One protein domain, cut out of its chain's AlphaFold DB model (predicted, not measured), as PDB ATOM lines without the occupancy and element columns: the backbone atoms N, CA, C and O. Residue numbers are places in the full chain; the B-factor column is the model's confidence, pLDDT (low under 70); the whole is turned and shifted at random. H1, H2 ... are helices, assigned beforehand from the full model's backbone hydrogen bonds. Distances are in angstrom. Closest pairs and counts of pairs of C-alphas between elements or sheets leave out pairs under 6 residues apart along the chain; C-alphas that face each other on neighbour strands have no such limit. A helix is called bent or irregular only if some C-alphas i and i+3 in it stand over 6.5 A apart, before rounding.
ATOM      1  N   ARG A  14      -2.819 -24.451  31.485       72.25
ATOM      2  CA  ARG A  14      -2.661 -23.043  31.080       72.25
ATOM      3  C   ARG A  14      -3.378 -22.723  29.768       72.25
ATOM      4  O   ARG A  14      -4.103 -21.726  29.685       72.25
ATOM      5  N   ILE A  15      -3.230 -23.587  28.764       76.81
ATOM      6  CA  ILE A  15      -3.905 -23.455  27.465       76.81
ATOM      7  C   ILE A  15      -5.409 -23.637  27.652       76.81
ATOM      8  O   ILE A  15      -6.192 -22.814  27.182       76.81
ATOM      9  N   HIS A  16      -5.817 -24.653  28.417       77.62
ATOM     10  CA  HIS A  16      -7.226 -24.898  28.714       77.62
ATOM     11  C   HIS A  16      -7.901 -23.689  29.384       77.62
ATOM     12  O   HIS A  16      -9.026 -23.312  29.034       77.62
ATOM     13  N   TYR A  17      -7.230 -23.066  30.357       77.94
ATOM     14  CA  TYR A  17      -7.724 -21.857  31.016       77.94
ATOM     15  C   TYR A  17      -7.876 -20.692  30.027       77.94
ATOM     16  O   TYR A  17      -8.903 -20.015  30.015       77.94
ATOM     17  N   SER A  18      -6.893 -20.506  29.145       79.50
ATOM     18  CA  SER A  18      -6.906 -19.440  28.140       79.50
ATOM     19  C   SER A  18      -8.025 -19.621  27.109       79.50
ATOM     20  O   SER A  18      -8.751 -18.668  26.835       79.50
ATOM     21  N   LEU A  19      -8.246 -20.844  26.616       79.69
ATOM     22  CA  LEU A  19      -9.377 -21.170  25.738       79.69
ATOM     23  C   LEU A  19     -10.718 -20.912  26.440       79.69
ATOM     24  O   LEU A  19     -11.605 -20.268  25.888       79.69
ATOM     25  N   SER A  20     -10.846 -21.311  27.706       76.62
ATOM     26  CA  SER A  20     -12.065 -21.051  28.485       76.62
ATOM     27  C   SER A  20     -12.363 -19.553  28.626       76.62
ATOM     28  O   SER A  20     -13.527 -19.160  28.599       76.62
ATOM     29  N   ASN A  21     -11.333 -18.705  28.727       76.06
ATOM     30  CA  ASN A  21     -11.506 -17.252  28.739       76.06
ATOM     31  C   ASN A  21     -11.948 -16.707  27.378       76.06
ATOM     32  O   ASN A  21     -12.796 -15.823  27.338       76.06
ATOM     33  N   ILE A  22     -11.420 -17.240  26.272       72.56
ATOM     34  CA  ILE A  22     -11.840 -16.850  24.919       72.56
ATOM     35  C   ILE A  22     -13.341 -17.131  24.712       72.56
ATOM     36  O   ILE A  22     -14.056 -16.279  24.188       72.56
ATOM     37  N   HIS A  23     -13.837 -18.275  25.199       65.44
ATOM     38  CA  HIS A  23     -15.253 -18.663  25.117       65.44
ATOM     39  C   HIS A  23     -16.209 -17.597  25.686       65.44
ATOM     40  O   HIS A  23     -17.277 -17.351  25.130       65.44
ATOM     41  N   ILE A  24     -15.807 -16.910  26.761       62.97
ATOM     42  CA  ILE A  24     -16.607 -15.854  27.405       62.97
ATOM     43  C   ILE A  24     -16.847 -14.672  26.453       62.97
ATOM     44  O   ILE A  24     -17.875 -14.001  26.545       62.97
ATOM     45  N   TYR A  25     -15.910 -14.405  25.543       64.50
ATOM     46  CA  TYR A  25     -15.979 -13.255  24.649       64.50
ATOM     47  C   TYR A  25     -16.739 -13.532  23.350       64.50
ATOM     48  O   TYR A  25     -17.313 -12.600  22.797       64.50
ATOM     49  N   PHE A  26     -16.783 -14.785  22.895       66.12
ATOM     50  CA  PHE A  26     -17.544 -15.192  21.709       66.12
ATOM     51  C   PHE A  26     -19.010 -15.557  22.007       66.12
ATOM     52  O   PHE A  26     -19.836 -15.529  21.099       66.12
ATOM     53  N   GLY A  27     -19.344 -15.886  23.261       58.72
ATOM     54  CA  GLY A  27     -20.681 -16.342  23.663       58.72
ATOM     55  C   GLY A  27     -20.819 -17.870  23.660       58.72
ATOM     56  O   GLY A  27     -19.851 -18.590  23.455       58.72
ATOM     57  N   THR A  28     -22.013 -18.398  23.943       51.53
ATOM     58  CA  THR A  28     -22.260 -19.856  24.026       51.53
ATOM     59  C   THR A  28     -22.625 -20.516  22.696       51.53
ATOM     60  O   THR A  28     -22.509 -21.736  22.606       51.53
ATOM     61  N   ASP A  29     -23.004 -19.745  21.672       49.28
ATOM     62  CA  ASP A  29     -23.381 -20.268  20.345       49.28
ATOM     63  C   ASP A  29     -22.269 -20.002  19.324       49.28
ATOM     64  O   ASP A  29     -22.470 -19.360  18.294       49.28
ATOM     65  N   ILE A  30     -21.045 -20.408  19.662       52.69
ATOM     66  CA  ILE A  30     -19.889 -19.996  18.875       52.69
ATOM     67  C   ILE A  30     -19.889 -20.658  17.497       52.69
ATOM     68  O   ILE A  30     -20.103 -21.857  17.343       52.69
ATOM     69  N   ASP A  31     -19.592 -19.824  16.508       66.12
ATOM     70  CA  ASP A  31     -19.172 -20.173  15.158       66.12
ATOM     71  C   ASP A  31     -18.205 -21.381  15.123       66.12
ATOM     72  O   ASP A  31     -17.294 -21.507  15.950       66.12
ATOM     73  N   ALA A  32     -18.362 -22.242  14.113       68.94
ATOM     74  CA  ALA A  32     -17.542 -23.440  13.895       68.94
ATOM     75  C   ALA A  32     -16.019 -23.156  13.889       68.94
ATOM     76  O   ALA A  32     -15.241 -23.971  14.384       68.94
ATOM     77  N   LEU A  33     -15.605 -21.949  13.484       73.38
ATOM     78  CA  LEU A  33     -14.220 -21.456  13.529       73.38
ATOM     79  C   LEU A  33     -13.553 -21.527  14.910       73.38
ATOM     80  O   LEU A  33     -12.377 -21.870  15.007       73.38
ATOM     81  N   TYR A  34     -14.258 -21.184  15.991       81.31
ATOM     82  CA  TYR A  34     -13.664 -21.233  17.333       81.31
ATOM     83  C   TYR A  34     -13.497 -22.670  17.821       81.31
ATOM     84  O   TYR A  34     -12.501 -22.996  18.471       81.31
ATOM     85  N   TYR A  35     -14.468 -23.530  17.505       79.00
ATOM     86  CA  TYR A  35     -14.376 -24.954  17.806       79.00
ATOM     87  C   TYR A  35     -13.200 -25.576  17.065       79.00
ATOM     88  O   TYR A  35     -12.372 -26.232  17.692       79.00
ATOM     89  N   TRP A  36     -13.062 -25.265  15.779       79.94
ATOM     90  CA  TRP A  36     -11.932 -25.706  14.977       79.94
ATOM     91  C   TRP A  36     -10.597 -25.198  15.534       79.94
ATOM     92  O   TRP A  36      -9.656 -25.973  15.701       79.94
ATOM     93  N   PHE A  37     -10.522 -23.924  15.926       85.38
ATOM     94  CA  PHE A  37      -9.341 -23.378  16.592       85.38
ATOM     95  C   PHE A  37      -8.976 -24.171  17.856       85.38
ATOM     96  O   PHE A  37      -7.817 -24.544  18.039       85.38
ATOM     97  N   CYS A  38      -9.954 -24.484  18.712       83.44
ATOM     98  CA  CYS A  38      -9.718 -25.299  19.905       83.44
ATOM     99  C   CYS A  38      -9.224 -26.713  19.562       83.44
ATOM    100  O   CYS A  38      -8.317 -27.220  20.229       83.44
ATOM    101  N   GLU A  39      -9.804 -27.348  18.541       82.69
ATOM    102  CA  GLU A  39      -9.396 -28.677  18.083       82.69
ATOM    103  C   GLU A  39      -7.957 -28.688  17.565       82.69
ATOM    104  O   GLU A  39      -7.179 -29.552  17.976       82.69
ATOM    105  N   GLU A  40      -7.561 -27.711  16.745       83.56
ATOM    106  CA  GLU A  40      -6.188 -27.646  16.232       83.56
ATOM    107  C   GLU A  40      -5.168 -27.303  17.316       83.56
ATOM    108  O   GLU A  40      -4.094 -27.904  17.351       83.56
ATOM    109  N   VAL A  41      -5.512 -26.440  18.279       86.94
ATOM    110  CA  VAL A  41      -4.678 -26.230  19.476       86.94
ATOM    111  C   VAL A  41      -4.465 -27.551  20.220       86.94
ATOM    112  O   VAL A  41      -3.335 -27.896  20.570       86.94
ATOM    113  N   CYS A  42      -5.532 -28.323  20.438       83.12
ATOM    114  CA  CYS A  42      -5.446 -29.610  21.128       83.12
ATOM    115  C   CYS A  42      -4.635 -30.634  20.329       83.12
ATOM    116  O   CYS A  42      -3.843 -31.377  20.910       83.12
ATOM    117  N   LYS A  43      -4.804 -30.683  19.009       84.19
ATOM    118  CA  LYS A  43      -4.068 -31.589  18.128       84.19
ATOM    119  C   LYS A  43      -2.579 -31.256  18.110       84.19
ATOM    120  O   LYS A  43      -1.773 -32.148  18.363       84.19
ATOM    121  N   LEU A  44      -2.218 -29.988  17.923       84.12
ATOM    122  CA  LEU A  44      -0.822 -29.548  17.905       84.12
ATOM    123  C   LEU A  44      -0.141 -29.679  19.263       84.12
ATOM    124  O   LEU A  44       1.024 -30.061  19.315       84.12
ATOM    125  N   SER A  45      -0.863 -29.474  20.370       85.25
ATOM    126  CA  SER A  45      -0.299 -29.654  21.717       85.25
ATOM    127  C   SER A  45       0.178 -31.083  22.009       85.25
ATOM    128  O   SER A  45       0.958 -31.288  22.935       85.25
ATOM    129  N   LYS A  46      -0.268 -32.075  21.222       83.62
ATOM    130  CA  LYS A  46       0.171 -33.473  21.343       83.62
ATOM    131  C   LYS A  46       1.468 -33.766  20.591       83.62
ATOM    132  O   LYS A  46       2.097 -34.779  20.873       83.62
ATOM    133  N   VAL A  47       1.822 -32.941  19.605       81.69
ATOM    134  CA  VAL A  47       2.876 -33.254  18.621       81.69
ATOM    135  C   VAL A  47       3.946 -32.169  18.498       81.69
ATOM    136  O   VAL A  47       5.006 -32.428  17.936       81.69
ATOM    137  N   CYS A  48       3.710 -30.974  19.043       80.44
ATOM    138  CA  CYS A  48       4.623 -29.837  18.978       80.44
ATOM    139  C   CYS A  48       4.919 -29.262  20.371       80.44
ATOM    140  O   CYS A  48       4.192 -29.496  21.337       80.44
ATOM    141  N   SER A  49       5.980 -28.456  20.463       84.19
ATOM    142  CA  SER A  49       6.269 -27.656  21.659       84.19
ATOM    143  C   SER A  49       5.091 -26.742  22.009       84.19
ATOM    144  O   SER A  49       4.483 -26.159  21.109       84.19
ATOM    145  N   LEU A  50       4.817 -26.562  23.301       84.62
ATOM    146  CA  LEU A  50       3.690 -25.752  23.773       84.62
ATOM    147  C   LEU A  50       3.923 -24.242  23.610       84.62
ATOM    148  O   LEU A  50       2.975 -23.529  23.297       84.62
ATOM    149  N   ASP A  51       5.160 -23.752  23.740       86.38
ATOM    150  CA  ASP A  51       5.445 -22.306  23.757       86.38
ATOM    151  C   ASP A  51       4.927 -21.535  22.524       86.38
ATOM    152  O   ASP A  51       4.344 -20.460  22.686       86.38
ATOM    153  N   PRO A  52       5.087 -22.018  21.274       87.19
ATOM    154  CA  PRO A  52       4.545 -21.325  20.107       87.19
ATOM    155  C   PRO A  52       3.013 -21.360  20.056       87.19
ATOM    156  O   PRO A  52       2.398 -20.381  19.638       87.19
ATOM    157  N   ILE A  53       2.396 -22.448  20.525       87.25
ATOM    158  CA  ILE A  53       0.936 -22.595  20.597       87.25
ATOM    159  C   ILE A  53       0.374 -21.618  21.637       87.25
ATOM    160  O   ILE A  53      -0.580 -20.893  21.358       87.25
ATOM    161  N   GLU A  54       1.009 -21.523  22.810       87.81
ATOM    162  CA  GLU A  54       0.647 -20.560  23.852       87.81
ATOM    163  C   GLU A  54       0.735 -19.115  23.353       87.81
ATOM    164  O   GLU A  54      -0.127 -18.302  23.695       87.81
ATOM    165  N   LYS A  55       1.719 -18.783  22.504       89.31
ATOM    166  CA  LYS A  55       1.819 -17.452  21.881       89.31
ATOM    167  C   LYS A  55       0.625 -17.142  20.979       89.31
ATOM    168  O   LYS A  55       0.110 -16.026  21.048       89.31
ATOM    169  N   VAL A  56       0.162 -18.102  20.172       90.75
ATOM    170  CA  VAL A  56      -1.032 -17.921  19.323       90.75
ATOM    171  C   VAL A  56      -2.275 -17.745  20.186       90.75
ATOM    172  O   VAL A  56      -2.998 -16.763  20.028       90.75
ATOM    173  N   VAL A  57      -2.498 -18.642  21.149       90.06
ATOM    174  CA  VAL A  57      -3.669 -18.583  22.040       90.06
ATOM    175  C   VAL A  57      -3.686 -17.273  22.833       90.06
ATOM    176  O   VAL A  57      -4.717 -16.605  22.895       90.06
ATOM    177  N   SER A  58      -2.545 -16.856  23.385       89.31
ATOM    178  CA  SER A  58      -2.424 -15.601  24.139       89.31
ATOM    179  C   SER A  58      -2.712 -14.376  23.274       89.31
ATOM    180  O   SER A  58      -3.350 -13.425  23.732       89.31
ATOM    181  N   TRP A  59      -2.271 -14.396  22.014       92.50
ATOM    182  CA  TRP A  59      -2.576 -13.341  21.056       92.50
ATOM    183  C   TRP A  59      -4.080 -13.272  20.753       92.50
ATOM    184  O   TRP A  59      -4.658 -12.191  20.860       92.50
ATOM    185  N   VAL A  60      -4.739 -14.410  20.499       90.56
ATOM    186  CA  VAL A  60      -6.198 -14.461  20.289       90.56
ATOM    187  C   VAL A  60      -6.949 -13.907  21.499       90.56
ATOM    188  O   VAL A  60      -7.812 -13.046  21.335       90.56
ATOM    189  N   VAL A  61      -6.596 -14.339  22.719       88.31
ATOM    190  CA  VAL A  61      -7.194 -13.815  23.962       88.31
ATOM    191  C   VAL A  61      -7.090 -12.293  24.000       88.31
ATOM    192  O   VAL A  61      -8.080 -11.612  24.265       88.31
ATOM    193  N   LYS A  62      -5.892 -11.753  23.746       89.81
ATOM    194  CA  LYS A  62      -5.623 -10.315  23.805       89.81
ATOM    195  C   LYS A  62      -6.468  -9.545  22.787       89.81
ATOM    196  O   LYS A  62      -7.122  -8.572  23.164       89.81
ATOM    197  N   GLU A  63      -6.478  -9.982  21.532       88.88
ATOM    198  CA  GLU A  63      -7.147  -9.272  20.437       88.88
ATOM    199  C   GLU A  63      -8.674  -9.336  20.517       88.88
ATOM    200  O   GLU A  63      -9.355  -8.337  20.256       88.88
ATOM    201  N   VAL A  64      -9.220 -10.486  20.925       86.00
ATOM    202  CA  VAL A  64     -10.660 -10.655  21.146       86.00
ATOM    203  C   VAL A  64     -11.104  -9.832  22.357       86.00
ATOM    204  O   VAL A  64     -12.087  -9.094  22.271       86.00
ATOM    205  N   LYS A  65     -10.344  -9.864  23.462       85.69
ATOM    206  CA  LYS A  65     -10.640  -9.069  24.663       85.69
ATOM    207  C   LYS A  65     -10.624  -7.568  24.384       85.69
ATOM    208  O   LYS A  65     -11.495  -6.862  24.886       85.69
ATOM    209  N   ALA A  66      -9.684  -7.082  23.572       84.88
ATOM    210  CA  ALA A  66      -9.610  -5.670  23.187       84.88
ATOM    211  C   ALA A  66     -10.870  -5.181  22.445       84.88
ATOM    212  O   ALA A  66     -11.203  -4.002  22.509       84.88
ATOM    213  N   ARG A  67     -11.596  -6.086  21.775       83.62
ATOM    214  CA  ARG A  67     -12.849  -5.787  21.058       83.62
ATOM    215  C   ARG A  67     -14.099  -5.932  21.932       83.62
ATOM    216  O   ARG A  67     -15.168  -5.448  21.562       83.62
ATOM    217  N   GLY A  68     -13.965  -6.538  23.110       81.81
ATOM    218  CA  GLY A  68     -15.052  -6.774  24.058       81.81
ATOM    219  C   GLY A  68     -15.948  -7.952  23.671       81.81
ATOM    220  O   GLY A  68     -15.772  -8.566  22.627       81.81
ATOM    221  N   SER A  69     -16.916  -8.284  24.524       80.25
ATOM    222  CA  SER A  69     -17.772  -9.457  24.316       80.25
ATOM    223  C   SER A  69     -18.803  -9.259  23.201       80.25
ATOM    224  O   SER A  69     -19.365  -8.165  23.046       80.25
ATOM    225  N   LEU A  70     -19.056 -10.341  22.466       73.81
ATOM    226  CA  LEU A  70     -20.172 -10.515  21.546       73.81
ATOM    227  C   LEU A  70     -21.365 -11.103  22.316       73.81
ATOM    228  O   LEU A  70     -21.245 -12.143  22.963       73.81
ATOM    229  N   VAL A  71     -22.518 -10.437  22.258       72.44
ATOM    230  CA  VAL A  71     -23.755 -10.871  22.916       72.44
ATOM    231  C   VAL A  71     -24.813 -11.067  21.837       72.44
ATOM    232  O   VAL A  71     -25.353 -10.113  21.301       72.44
ATOM    233  N   ILE A  72     -25.133 -12.322  21.520       64.06
ATOM    234  CA  ILE A  72     -25.997 -12.671  20.376       64.06
ATOM    235  C   ILE A  72     -27.379 -12.015  20.469       64.06
ATOM    236  O   ILE A  72     -27.907 -11.543  19.470       64.06
ATOM    237  N   LYS A  73     -27.935 -11.927  21.681       64.56
ATOM    238  CA  LYS A  73     -29.237 -11.292  21.935       64.56
ATOM    239  C   LYS A  73     -29.203  -9.758  21.892       64.56
ATOM    240  O   LYS A  73     -30.259  -9.148  21.995       64.56
ATOM    241  N   ASP A  74     -28.023  -9.152  21.780       58.56
ATOM    242  CA  ASP A  74     -27.821  -7.704  21.733       58.56
ATOM    243  C   ASP A  74     -27.193  -7.300  20.381       58.56
ATOM    244  O   ASP A  74     -25.966  -7.388  20.210       58.56
ATOM    245  N   PRO A  75     -28.021  -6.829  19.425       58.59
ATOM    246  CA  PRO A  75     -27.583  -6.409  18.093       58.59
ATOM    247  C   PRO A  75     -26.481  -5.344  18.098       58.59
ATOM    248  O   PRO A  75     -25.655  -5.302  17.189       58.59
ATOM    249  N   SER A  76     -26.385  -4.514  19.146       53.25
ATOM    250  CA  SER A  76     -25.351  -3.470  19.231       53.25
ATOM    251  C   SER A  76     -23.927  -4.038  19.276       53.25
ATOM    252  O   SER A  76     -22.954  -3.350  18.954       53.25
ATOM    253  N   THR A  77     -23.786  -5.318  19.635       65.12
ATOM    254  CA  THR A  77     -22.496  -6.007  19.708       65.12
ATOM    255  C   THR A  77     -22.120  -6.752  18.426       65.12
ATOM    256  O   THR A  77     -20.971  -7.175  18.303       65.12
ATOM    257  N   HIS A  78     -23.032  -6.889  17.455       68.19
ATOM    258  CA  HIS A  78     -22.838  -7.726  16.259       68.19
ATOM    259  C   HIS A  78     -21.740  -7.208  15.327       68.19
ATOM    260  O   HIS A  78     -21.015  -8.006  14.740       68.19
ATOM    261  N   SER A  79     -21.506  -5.893  15.301       69.44
ATOM    262  CA  SER A  79     -20.384  -5.265  14.579       69.44
ATOM    263  C   SER A  79     -18.997  -5.787  14.995       69.44
ATOM    264  O   SER A  79     -18.022  -5.635  14.261       69.44
ATOM    265  N   LYS A  80     -18.886  -6.435  16.163       76.31
ATOM    266  CA  LYS A  80     -17.646  -7.050  16.661       76.31
ATOM    267  C   LYS A  80     -17.389  -8.437  16.072       76.31
ATOM    268  O   LYS A  80     -16.253  -8.905  16.125       76.31
ATOM    269  N   ARG A  81     -18.420  -9.092  15.527       77.19
ATOM    270  CA  ARG A  81     -18.372 -10.487  15.074       77.19
ATOM    271  C   ARG A  81     -17.341 -10.692  13.971       77.19
ATOM    272  O   ARG A  81     -16.464 -11.538  14.115       77.19
ATOM    273  N   GLU A  82     -17.410  -9.898  12.906       77.19
ATOM    274  CA  GLU A  82     -16.501 -10.024  11.763       77.19
ATOM    275  C   GLU A  82     -15.024  -9.798  12.164       77.19
ATOM    276  O   GLU A  82     -14.203 -10.681  11.900       77.19
ATOM    277  N   PRO A  83     -14.660  -8.727  12.901       80.25
ATOM    278  CA  PRO A  83     -13.298  -8.560  13.409       80.25
ATOM    279  C   PRO A  83     -12.800  -9.717  14.286       80.25
ATOM    280  O   PRO A  83     -11.634 -10.097  14.197       80.25
ATOM    281  N   GLN A  84     -13.654 -10.279  15.147       83.50
ATOM    282  CA  GLN A  84     -13.278 -11.409  16.003       83.50
ATOM    283  C   GLN A  84     -13.115 -12.716  15.216       83.50
ATOM    284  O   GLN A  84     -12.206 -13.494  15.505       83.50
ATOM    285  N   MET A  85     -13.942 -12.948  14.195       82.25
ATOM    286  CA  MET A  85     -13.761 -14.073  13.278       82.25
ATOM    287  C   MET A  85     -12.462 -13.956  12.476       82.25
ATOM    288  O   MET A  85     -11.781 -14.962  12.279       82.25
ATOM    289  N   HIS A  86     -12.096 -12.747  12.040       82.44
ATOM    290  CA  HIS A  86     -10.837 -12.517  11.326       82.44
ATOM    291  C   HIS A  86      -9.619 -12.899  12.175       82.44
ATOM    292  O   HIS A  86      -8.724 -13.598  11.707       82.44
ATOM    293  N   ILE A  87      -9.635 -12.541  13.464       87.62
ATOM    294  CA  ILE A  87      -8.601 -12.946  14.431       87.62
ATOM    295  C   ILE A  87      -8.472 -14.475  14.500       87.62
ATOM    296  O   ILE A  87      -7.356 -14.993  14.466       87.62
ATOM    297  N   LEU A  88      -9.589 -15.209  14.563       84.75
ATOM    298  CA  LEU A  88      -9.562 -16.678  14.602       84.75
ATOM    299  C   LEU A  88      -8.997 -17.290  13.317       84.75
ATOM    300  O   LEU A  88      -8.245 -18.258  13.394       84.75
ATOM    301  N   ARG A  89      -9.319 -16.728  12.148       83.62
ATOM    302  CA  ARG A  89      -8.785 -17.202  10.861       83.62
ATOM    303  C   ARG A  89      -7.271 -17.035  10.785       83.62
ATOM    304  O   ARG A  89      -6.576 -17.972  10.405       83.62
ATOM    305  N   ILE A  90      -6.761 -15.879  11.209       84.94
ATOM    306  CA  ILE A  90      -5.316 -15.645  11.288       84.94
ATOM    307  C   ILE A  90      -4.663 -16.638  12.258       84.94
ATOM    308  O   ILE A  90      -3.642 -17.240  11.936       84.94
ATOM    309  N   ALA A  91      -5.283 -16.866  13.417       86.88
ATOM    310  CA  ALA A  91      -4.770 -17.805  14.406       86.88
ATOM    311  C   ALA A  91      -4.740 -19.253  13.890       86.88
ATOM    312  O   ALA A  91      -3.790 -19.979  14.161       86.88
ATOM    313  N   LEU A  92      -5.752 -19.675  13.129       86.31
ATOM    314  CA  LEU A  92      -5.767 -20.979  12.466       86.31
ATOM    315  C   LEU A  92      -4.638 -21.100  11.436       86.31
ATOM    316  O   LEU A  92      -3.956 -22.120  11.415       86.31
ATOM    317  N   GLN A  93      -4.381 -20.050  10.651       84.69
ATOM    318  CA  GLN A  93      -3.260 -20.034   9.709       84.69
ATOM    319  C   GLN A  93      -1.905 -20.106  10.432       84.69
ATOM    320  O   GLN A  93      -1.007 -20.812   9.980       84.69
ATOM    321  N   ASP A  94      -1.764 -19.440  11.582       86.75
ATOM    322  CA  ASP A  94      -0.567 -19.543  12.423       86.75
ATOM    323  C   ASP A  94      -0.353 -20.965  12.966       86.75
ATOM    324  O   ASP A  94       0.781 -21.439  13.032       86.75
ATOM    325  N   LEU A  95      -1.431 -21.645  13.375       86.06
ATOM    326  CA  LEU A  95      -1.380 -23.038  13.822       86.06
ATOM    327  C   LEU A  95      -1.028 -23.984  12.665       86.06
ATOM    328  O   LEU A  95      -0.226 -24.901  12.840       86.06
ATOM    329  N   GLU A  96      -1.567 -23.739  11.472       85.12
ATOM    330  CA  GLU A  96      -1.224 -24.485  10.259       85.12
ATOM    331  C   GLU A  96       0.260 -24.312   9.895       85.12
ATOM    332  O   GLU A  96       0.965 -25.294   9.646       85.12
ATOM    333  N   ASP A  97       0.772 -23.081   9.935       82.38
ATOM    334  CA  ASP A  97       2.190 -22.805   9.710       82.38
ATOM    335  C   ASP A  97       3.062 -23.468  10.783       82.38
ATOM    336  O   ASP A  97       4.076 -24.088  10.458       82.38
ATOM    337  N   LEU A  98       2.652 -23.447  12.053       85.06
ATOM    338  CA  LEU A  98       3.344 -24.198  13.100       85.06
ATOM    339  C   LEU A  98       3.403 -25.698  12.805       85.06
ATOM    340  O   LEU A  98       4.463 -26.297  12.967       85.06
ATOM    341  N   SER A  99       2.303 -26.286  12.337       83.31
ATOM    342  CA  SER A  99       2.236 -27.697  11.944       83.31
ATOM    343  C   SER A  99       3.197 -28.026  10.797       83.31
ATOM    344  O   SER A  99       3.892 -29.040  10.821       83.31
ATOM    345  N   ARG A 100       3.249 -27.157   9.781       81.94
ATOM    346  CA  ARG A 100       3.941 -27.424   8.513       81.94
ATOM    347  C   ARG A 100       5.421 -27.055   8.534       81.94
ATOM    348  O   ARG A 100       6.246 -27.807   8.026       81.94
ATOM    349  N   ILE A 101       5.751 -25.874   9.052       82.88
ATOM    350  CA  ILE A 101       7.107 -25.302   9.012       82.88
ATOM    351  C   ILE A 101       7.753 -25.200  10.399       82.88
ATOM    352  O   ILE A 101       8.894 -24.749  10.504       82.88
ATOM    353  N   GLY A 102       7.048 -25.594  11.466       81.88
ATOM    354  CA  GLY A 102       7.582 -25.643  12.831       81.88
ATOM    355  C   GLY A 102       7.822 -24.277  13.482       81.88
ATOM    356  O   GLY A 102       8.420 -24.210  14.556       81.88
ATOM    357  N   ARG A 103       7.400 -23.171  12.852       82.69
ATOM    358  CA  ARG A 103       7.631 -21.803  13.346       82.69
ATOM    359  C   ARG A 103       6.489 -20.854  12.992       82.69
ATOM    360  O   ARG A 103       5.833 -21.025  11.973       82.69
ATOM    361  N   LEU A 104       6.314 -19.819  13.815       82.25
ATOM    362  CA  LEU A 104       5.342 -18.750  13.572       82.25
ATOM    363  C   LEU A 104       5.824 -17.790  12.485       82.25
ATOM    364  O   LEU A 104       6.967 -17.330  12.522       82.25
ATOM    365  N   ASN A 105       4.920 -17.412  11.584       79.88
ATOM    366  CA  ASN A 105       5.162 -16.392  10.571       79.88
ATOM    367  C   ASN A 105       4.498 -15.061  10.959       79.88
ATOM    368  O   ASN A 105       3.485 -14.650  10.396       79.88
ATOM    369  N   VAL A 106       5.090 -14.370  11.937       78.50
ATOM    370  CA  VAL A 106       4.546 -13.108  12.480       78.50
ATOM    371  C   VAL A 106       4.400 -12.031  11.396       78.50
ATOM    372  O   VAL A 106       3.414 -11.304  11.384       78.50
ATOM    373  N   GLY A 107       5.313 -11.986  10.420       74.62
ATOM    374  CA  GLY A 107       5.219 -11.037   9.306       74.62
ATOM    375  C   GLY A 107       3.999 -11.265   8.406       74.62
ATOM    376  O   GLY A 107       3.459 -10.303   7.867       74.62
ATOM    377  N   SER A 108       3.538 -12.513   8.254       74.25
ATOM    378  CA  SER A 108       2.296 -12.821   7.530       74.25
ATOM    379  C   SER A 108       1.061 -12.402   8.323       74.25
ATOM    380  O   SER A 108       0.117 -11.862   7.750       74.25
ATOM    381  N   ARG A 109       1.080 -12.608   9.645       79.69
ATOM    382  CA  ARG A 109       0.020 -12.160  10.556       79.69
ATOM    383  C   ARG A 109      -0.170 -10.647  10.493       79.69
ATOM    384  O   ARG A 109      -1.295 -10.191  10.322       79.69
ATOM    385  N   ASP A 110       0.911  -9.878  10.611       75.94
ATOM    386  CA  ASP A 110       0.832  -8.413  10.628       75.94
ATOM    387  C   ASP A 110       0.275  -7.863   9.308       75.94
ATOM    388  O   ASP A 110      -0.594  -6.991   9.322       75.94
ATOM    389  N   ARG A 111       0.688  -8.431   8.164       69.25
ATOM    390  CA  ARG A 111       0.111  -8.079   6.855       69.25
ATOM    391  C   ARG A 111      -1.383  -8.377   6.782       69.25
ATOM    392  O   ARG A 111      -2.143  -7.495   6.404       69.25
ATOM    393  N   ALA A 112      -1.814  -9.564   7.210       73.00
ATOM    394  CA  ALA A 112      -3.228  -9.944   7.194       73.00
ATOM    395  C   ALA A 112      -4.105  -9.047   8.094       73.00
ATOM    396  O   ALA A 112      -5.293  -8.851   7.830       73.00
ATOM    397  N   ILE A 113      -3.537  -8.494   9.171       76.12
ATOM    398  CA  ILE A 113      -4.218  -7.513  10.025       76.12
ATOM    399  C   ILE A 113      -4.356  -6.171   9.302       76.12
ATOM    400  O   ILE A 113      -5.441  -5.589   9.315       76.12
ATOM    401  N   GLU A 114      -3.279  -5.670   8.695       72.25
ATOM    402  CA  GLU A 114      -3.296  -4.397   7.967       72.25
ATOM    403  C   GLU A 114      -4.209  -4.448   6.738       72.25
ATOM    404  O   GLU A 114      -5.038  -3.560   6.556       72.25
ATOM    405  N   GLU A 115      -4.159  -5.526   5.954       70.56
ATOM    406  CA  GLU A 115      -5.054  -5.733   4.810       70.56
ATOM    407  C   GLU A 115      -6.527  -5.715   5.226       70.56
ATOM    408  O   GLU A 115      -7.350  -5.070   4.576       70.56
ATOM    409  N   PHE A 116      -6.869  -6.354   6.347       73.00
ATOM    410  CA  PHE A 116      -8.234  -6.330   6.865       73.00
ATOM    411  C   PHE A 116      -8.673  -4.938   7.318       73.00
ATOM    412  O   PHE A 116      -9.812  -4.551   7.065       73.00
ATOM    413  N   LYS A 117      -7.789  -4.154   7.947       73.12
ATOM    414  CA  LYS A 117      -8.100  -2.758   8.295       73.12
ATOM    415  C   LYS A 117      -8.368  -1.928   7.043       73.12
ATOM    416  O   LYS A 117      -9.384  -1.244   6.989       73.12
ATOM    417  N   VAL A 118      -7.512  -2.051   6.028       70.25
ATOM    418  CA  VAL A 118      -7.677  -1.357   4.743       70.25
ATOM    419  C   VAL A 118      -8.992  -1.752   4.074       70.25
ATOM    420  O   VAL A 118      -9.710  -0.889   3.579       70.25
ATOM    421  N   GLN A 119      -9.358  -3.035   4.090       68.31
ATOM    422  CA  GLN A 119     -10.642  -3.494   3.555       68.31
ATOM    423  C   GLN A 119     -11.827  -2.924   4.334       68.31
ATOM    424  O   GLN A 119     -12.788  -2.458   3.723       68.31
ATOM    425  N   LEU A 120     -11.767  -2.932   5.666       70.56
ATOM    426  CA  LEU A 120     -12.822  -2.385   6.514       70.56
ATOM    427  C   LEU A 120     -13.011  -0.882   6.260       70.56
ATOM    428  O   LEU A 120     -14.142  -0.402   6.161       70.56
ATOM    429  N   ASP A 121     -11.910  -0.150   6.113       68.06
ATOM    430  CA  ASP A 121     -11.922   1.278   5.804       68.06
ATOM    431  C   ASP A 121     -12.422   1.540   4.382       68.06
ATOM    432  O   ASP A 121     -13.264   2.415   4.196       68.06
ATOM    433  N   ASN A 122     -12.024   0.731   3.397       67.25
ATOM    434  CA  ASN A 122     -12.565   0.802   2.040       67.25
ATOM    435  C   ASN A 122     -14.069   0.524   2.008       67.25
ATOM    436  O   ASN A 122     -14.789   1.244   1.325       67.25
ATOM    437  N   ARG A 123     -14.580  -0.456   2.766       68.25
ATOM    438  CA  ARG A 123     -16.031  -0.704   2.853       68.25
ATOM    439  C   ARG A 123     -16.768   0.489   3.456       68.25
ATOM    440  O   ARG A 123     -17.794   0.908   2.928       68.25
ATOM    441  N   LYS A 124     -16.234   1.074   4.532       69.62
ATOM    442  CA  LYS A 124     -16.803   2.287   5.143       69.62
ATOM    443  C   LYS A 124     -16.758   3.482   4.192       69.62
ATOM    444  O   LYS A 124     -17.722   4.240   4.121       69.62
ATOM    445  N   PHE A 125     -15.659   3.641   3.461       68.38
ATOM    446  CA  PHE A 125     -15.484   4.709   2.488       68.38
ATOM    447  C   PHE A 125     -16.428   4.547   1.297       68.38
ATOM    448  O   PHE A 125     -17.121   5.493   0.951       68.38
ATOM    449  N   GLN A 126     -16.537   3.348   0.723       61.59
ATOM    450  CA  GLN A 126     -17.496   3.046  -0.343       61.59
ATOM    451  C   GLN A 126     -18.934   3.286   0.116       61.59
ATOM    452  O   GLN A 126     -19.705   3.909  -0.607       61.59
ATOM    453  N   LYS A 127     -19.280   2.908   1.353       61.19
ATOM    454  CA  LYS A 127     -20.574   3.259   1.952       61.19
ATOM    455  C   LYS A 127     -20.802   4.777   1.952       61.19
ATOM    456  O   LYS A 127     -21.868   5.232   1.558       61.19
ATOM    457  N   TYR A 128     -19.797   5.562   2.335       56.25
ATOM    458  CA  TYR A 128     -19.876   7.025   2.351       56.25
ATOM    459  C   TYR A 128     -19.966   7.649   0.944       56.25
ATOM    460  O   TYR A 128     -20.749   8.569   0.708       56.25
ATOM    461  N   VAL A 129     -19.202   7.134  -0.022       56.41
ATOM    462  CA  VAL A 129     -19.233   7.596  -1.421       56.41
ATOM    463  C   VAL A 129     -20.578   7.271  -2.074       56.41
ATOM    464  O   VAL A 129     -21.180   8.143  -2.702       56.41
ATOM    465  N   ASN A 130     -21.102   6.065  -1.852       48.53
ATOM    466  CA  ASN A 130     -22.400   5.634  -2.371       48.53
ATOM    467  C   ASN A 130     -23.563   6.424  -1.753       48.53
ATOM    468  O   ASN A 130     -24.495   6.793  -2.466       48.53
ATOM    469  N   MET A 131     -23.465   6.808  -0.472       49.78
ATOM    470  CA  MET A 131     -24.400   7.760   0.148       49.78
ATOM    471  C   MET A 131     -24.426   9.122  -0.562       49.78
ATOM    472  O   MET A 131     -25.434   9.816  -0.503       49.78
TER     473      MET A 131
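This is residues 14 to 131 of the 305 residues of an uncharacterized protein of Serendipita vermifera MAFF 305830 (UniProt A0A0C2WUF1). Four helices, H1 to H4, lie side by side in an up-and-down bundle, and a long fifth helix, H5, folds back from the end of H4 and runs out past the bundle, its residues 121 to 131 sticking out free. H1 packs on H3, and H4 packs on H3 and H2; H5 meets H4 only near its own beginning. The printed part has 118 residues with five named helices, in the order H1 H2 H3 H4 H5, and no named strand; the class is all helix. The whole is compact, with a radius of gyration of the C-alphas of 15.4 A, and elongated, spanning 53 by 33 by 21 A.

H4, residues 75 to 101, is the hub, touching three other helices. H3, residues 50 to 67, touches it at a shallow tilt of 15 degrees, opposite ways, the closest C-alphas being those of Val 64 and Gln 84, 5.8 A apart; the two form a helical hairpin. H2, residues 32 to 44, touches H4 at a shallow tilt of 27 degrees, the same way, with the C-alphas of Phe 37 and Leu 92 closest at 6.0 A. H1, residues 14 to 26, touches H3 at a shallow tilt of 24 degrees, the same way, with the C-alphas of Ile 22 and Val 61 closest at 5.6 A. H1 and H2 are close but not clearly touching; their closest C-alphas, Leu 19 and Cys 38, are 7.2 A apart. H1 and H4 are near each other. H5, residues 106 to 131, only just touches H4, with 3 pairs of C-alphas within 8 A, through residues 109 to 112 of H5 and 90 to 94 of H4 alone; the closest are the C-alphas of Ile 90 and Arg 109, 6.4 A apart. This second helical hairpin has a shallow tilt of 30 degrees, opposite ways. H5 is apart from H1, H2 and H3. In H2 and H5 every O i to N i+4 pair is within hydrogen-bond range; in H1 7 of 9 are, in H3 13 of 14 and in H4 18 of 23.

H4 is 40.5 A long, from C-alpha 75 at (-27.583, -6.409, 18.093) to C-alpha 101. It has a kink of 27 degrees near residue 82 and is irregular, C-alphas 76 and 79 being 7.0 A apart. H5 is 37.8 A long and ends at C-alpha 131, (-24.400, 7.760, 0.148). H3 measures 26.1 A, H2 18.2 A, and H1 19.3 A from C-alpha 14 at (-2.661, -23.043, 31.080).

The C-alphas farthest apart, those of Val 47 and Met 131, are 52.6 A apart. The printed part has no cut. The link from H3 to H4 is short, and the other three are tight. Mean pLDDT of the printed part is 76.5; residues 23 to 32, 72 to 79, 111, 119 and 121 to 131 are under 70.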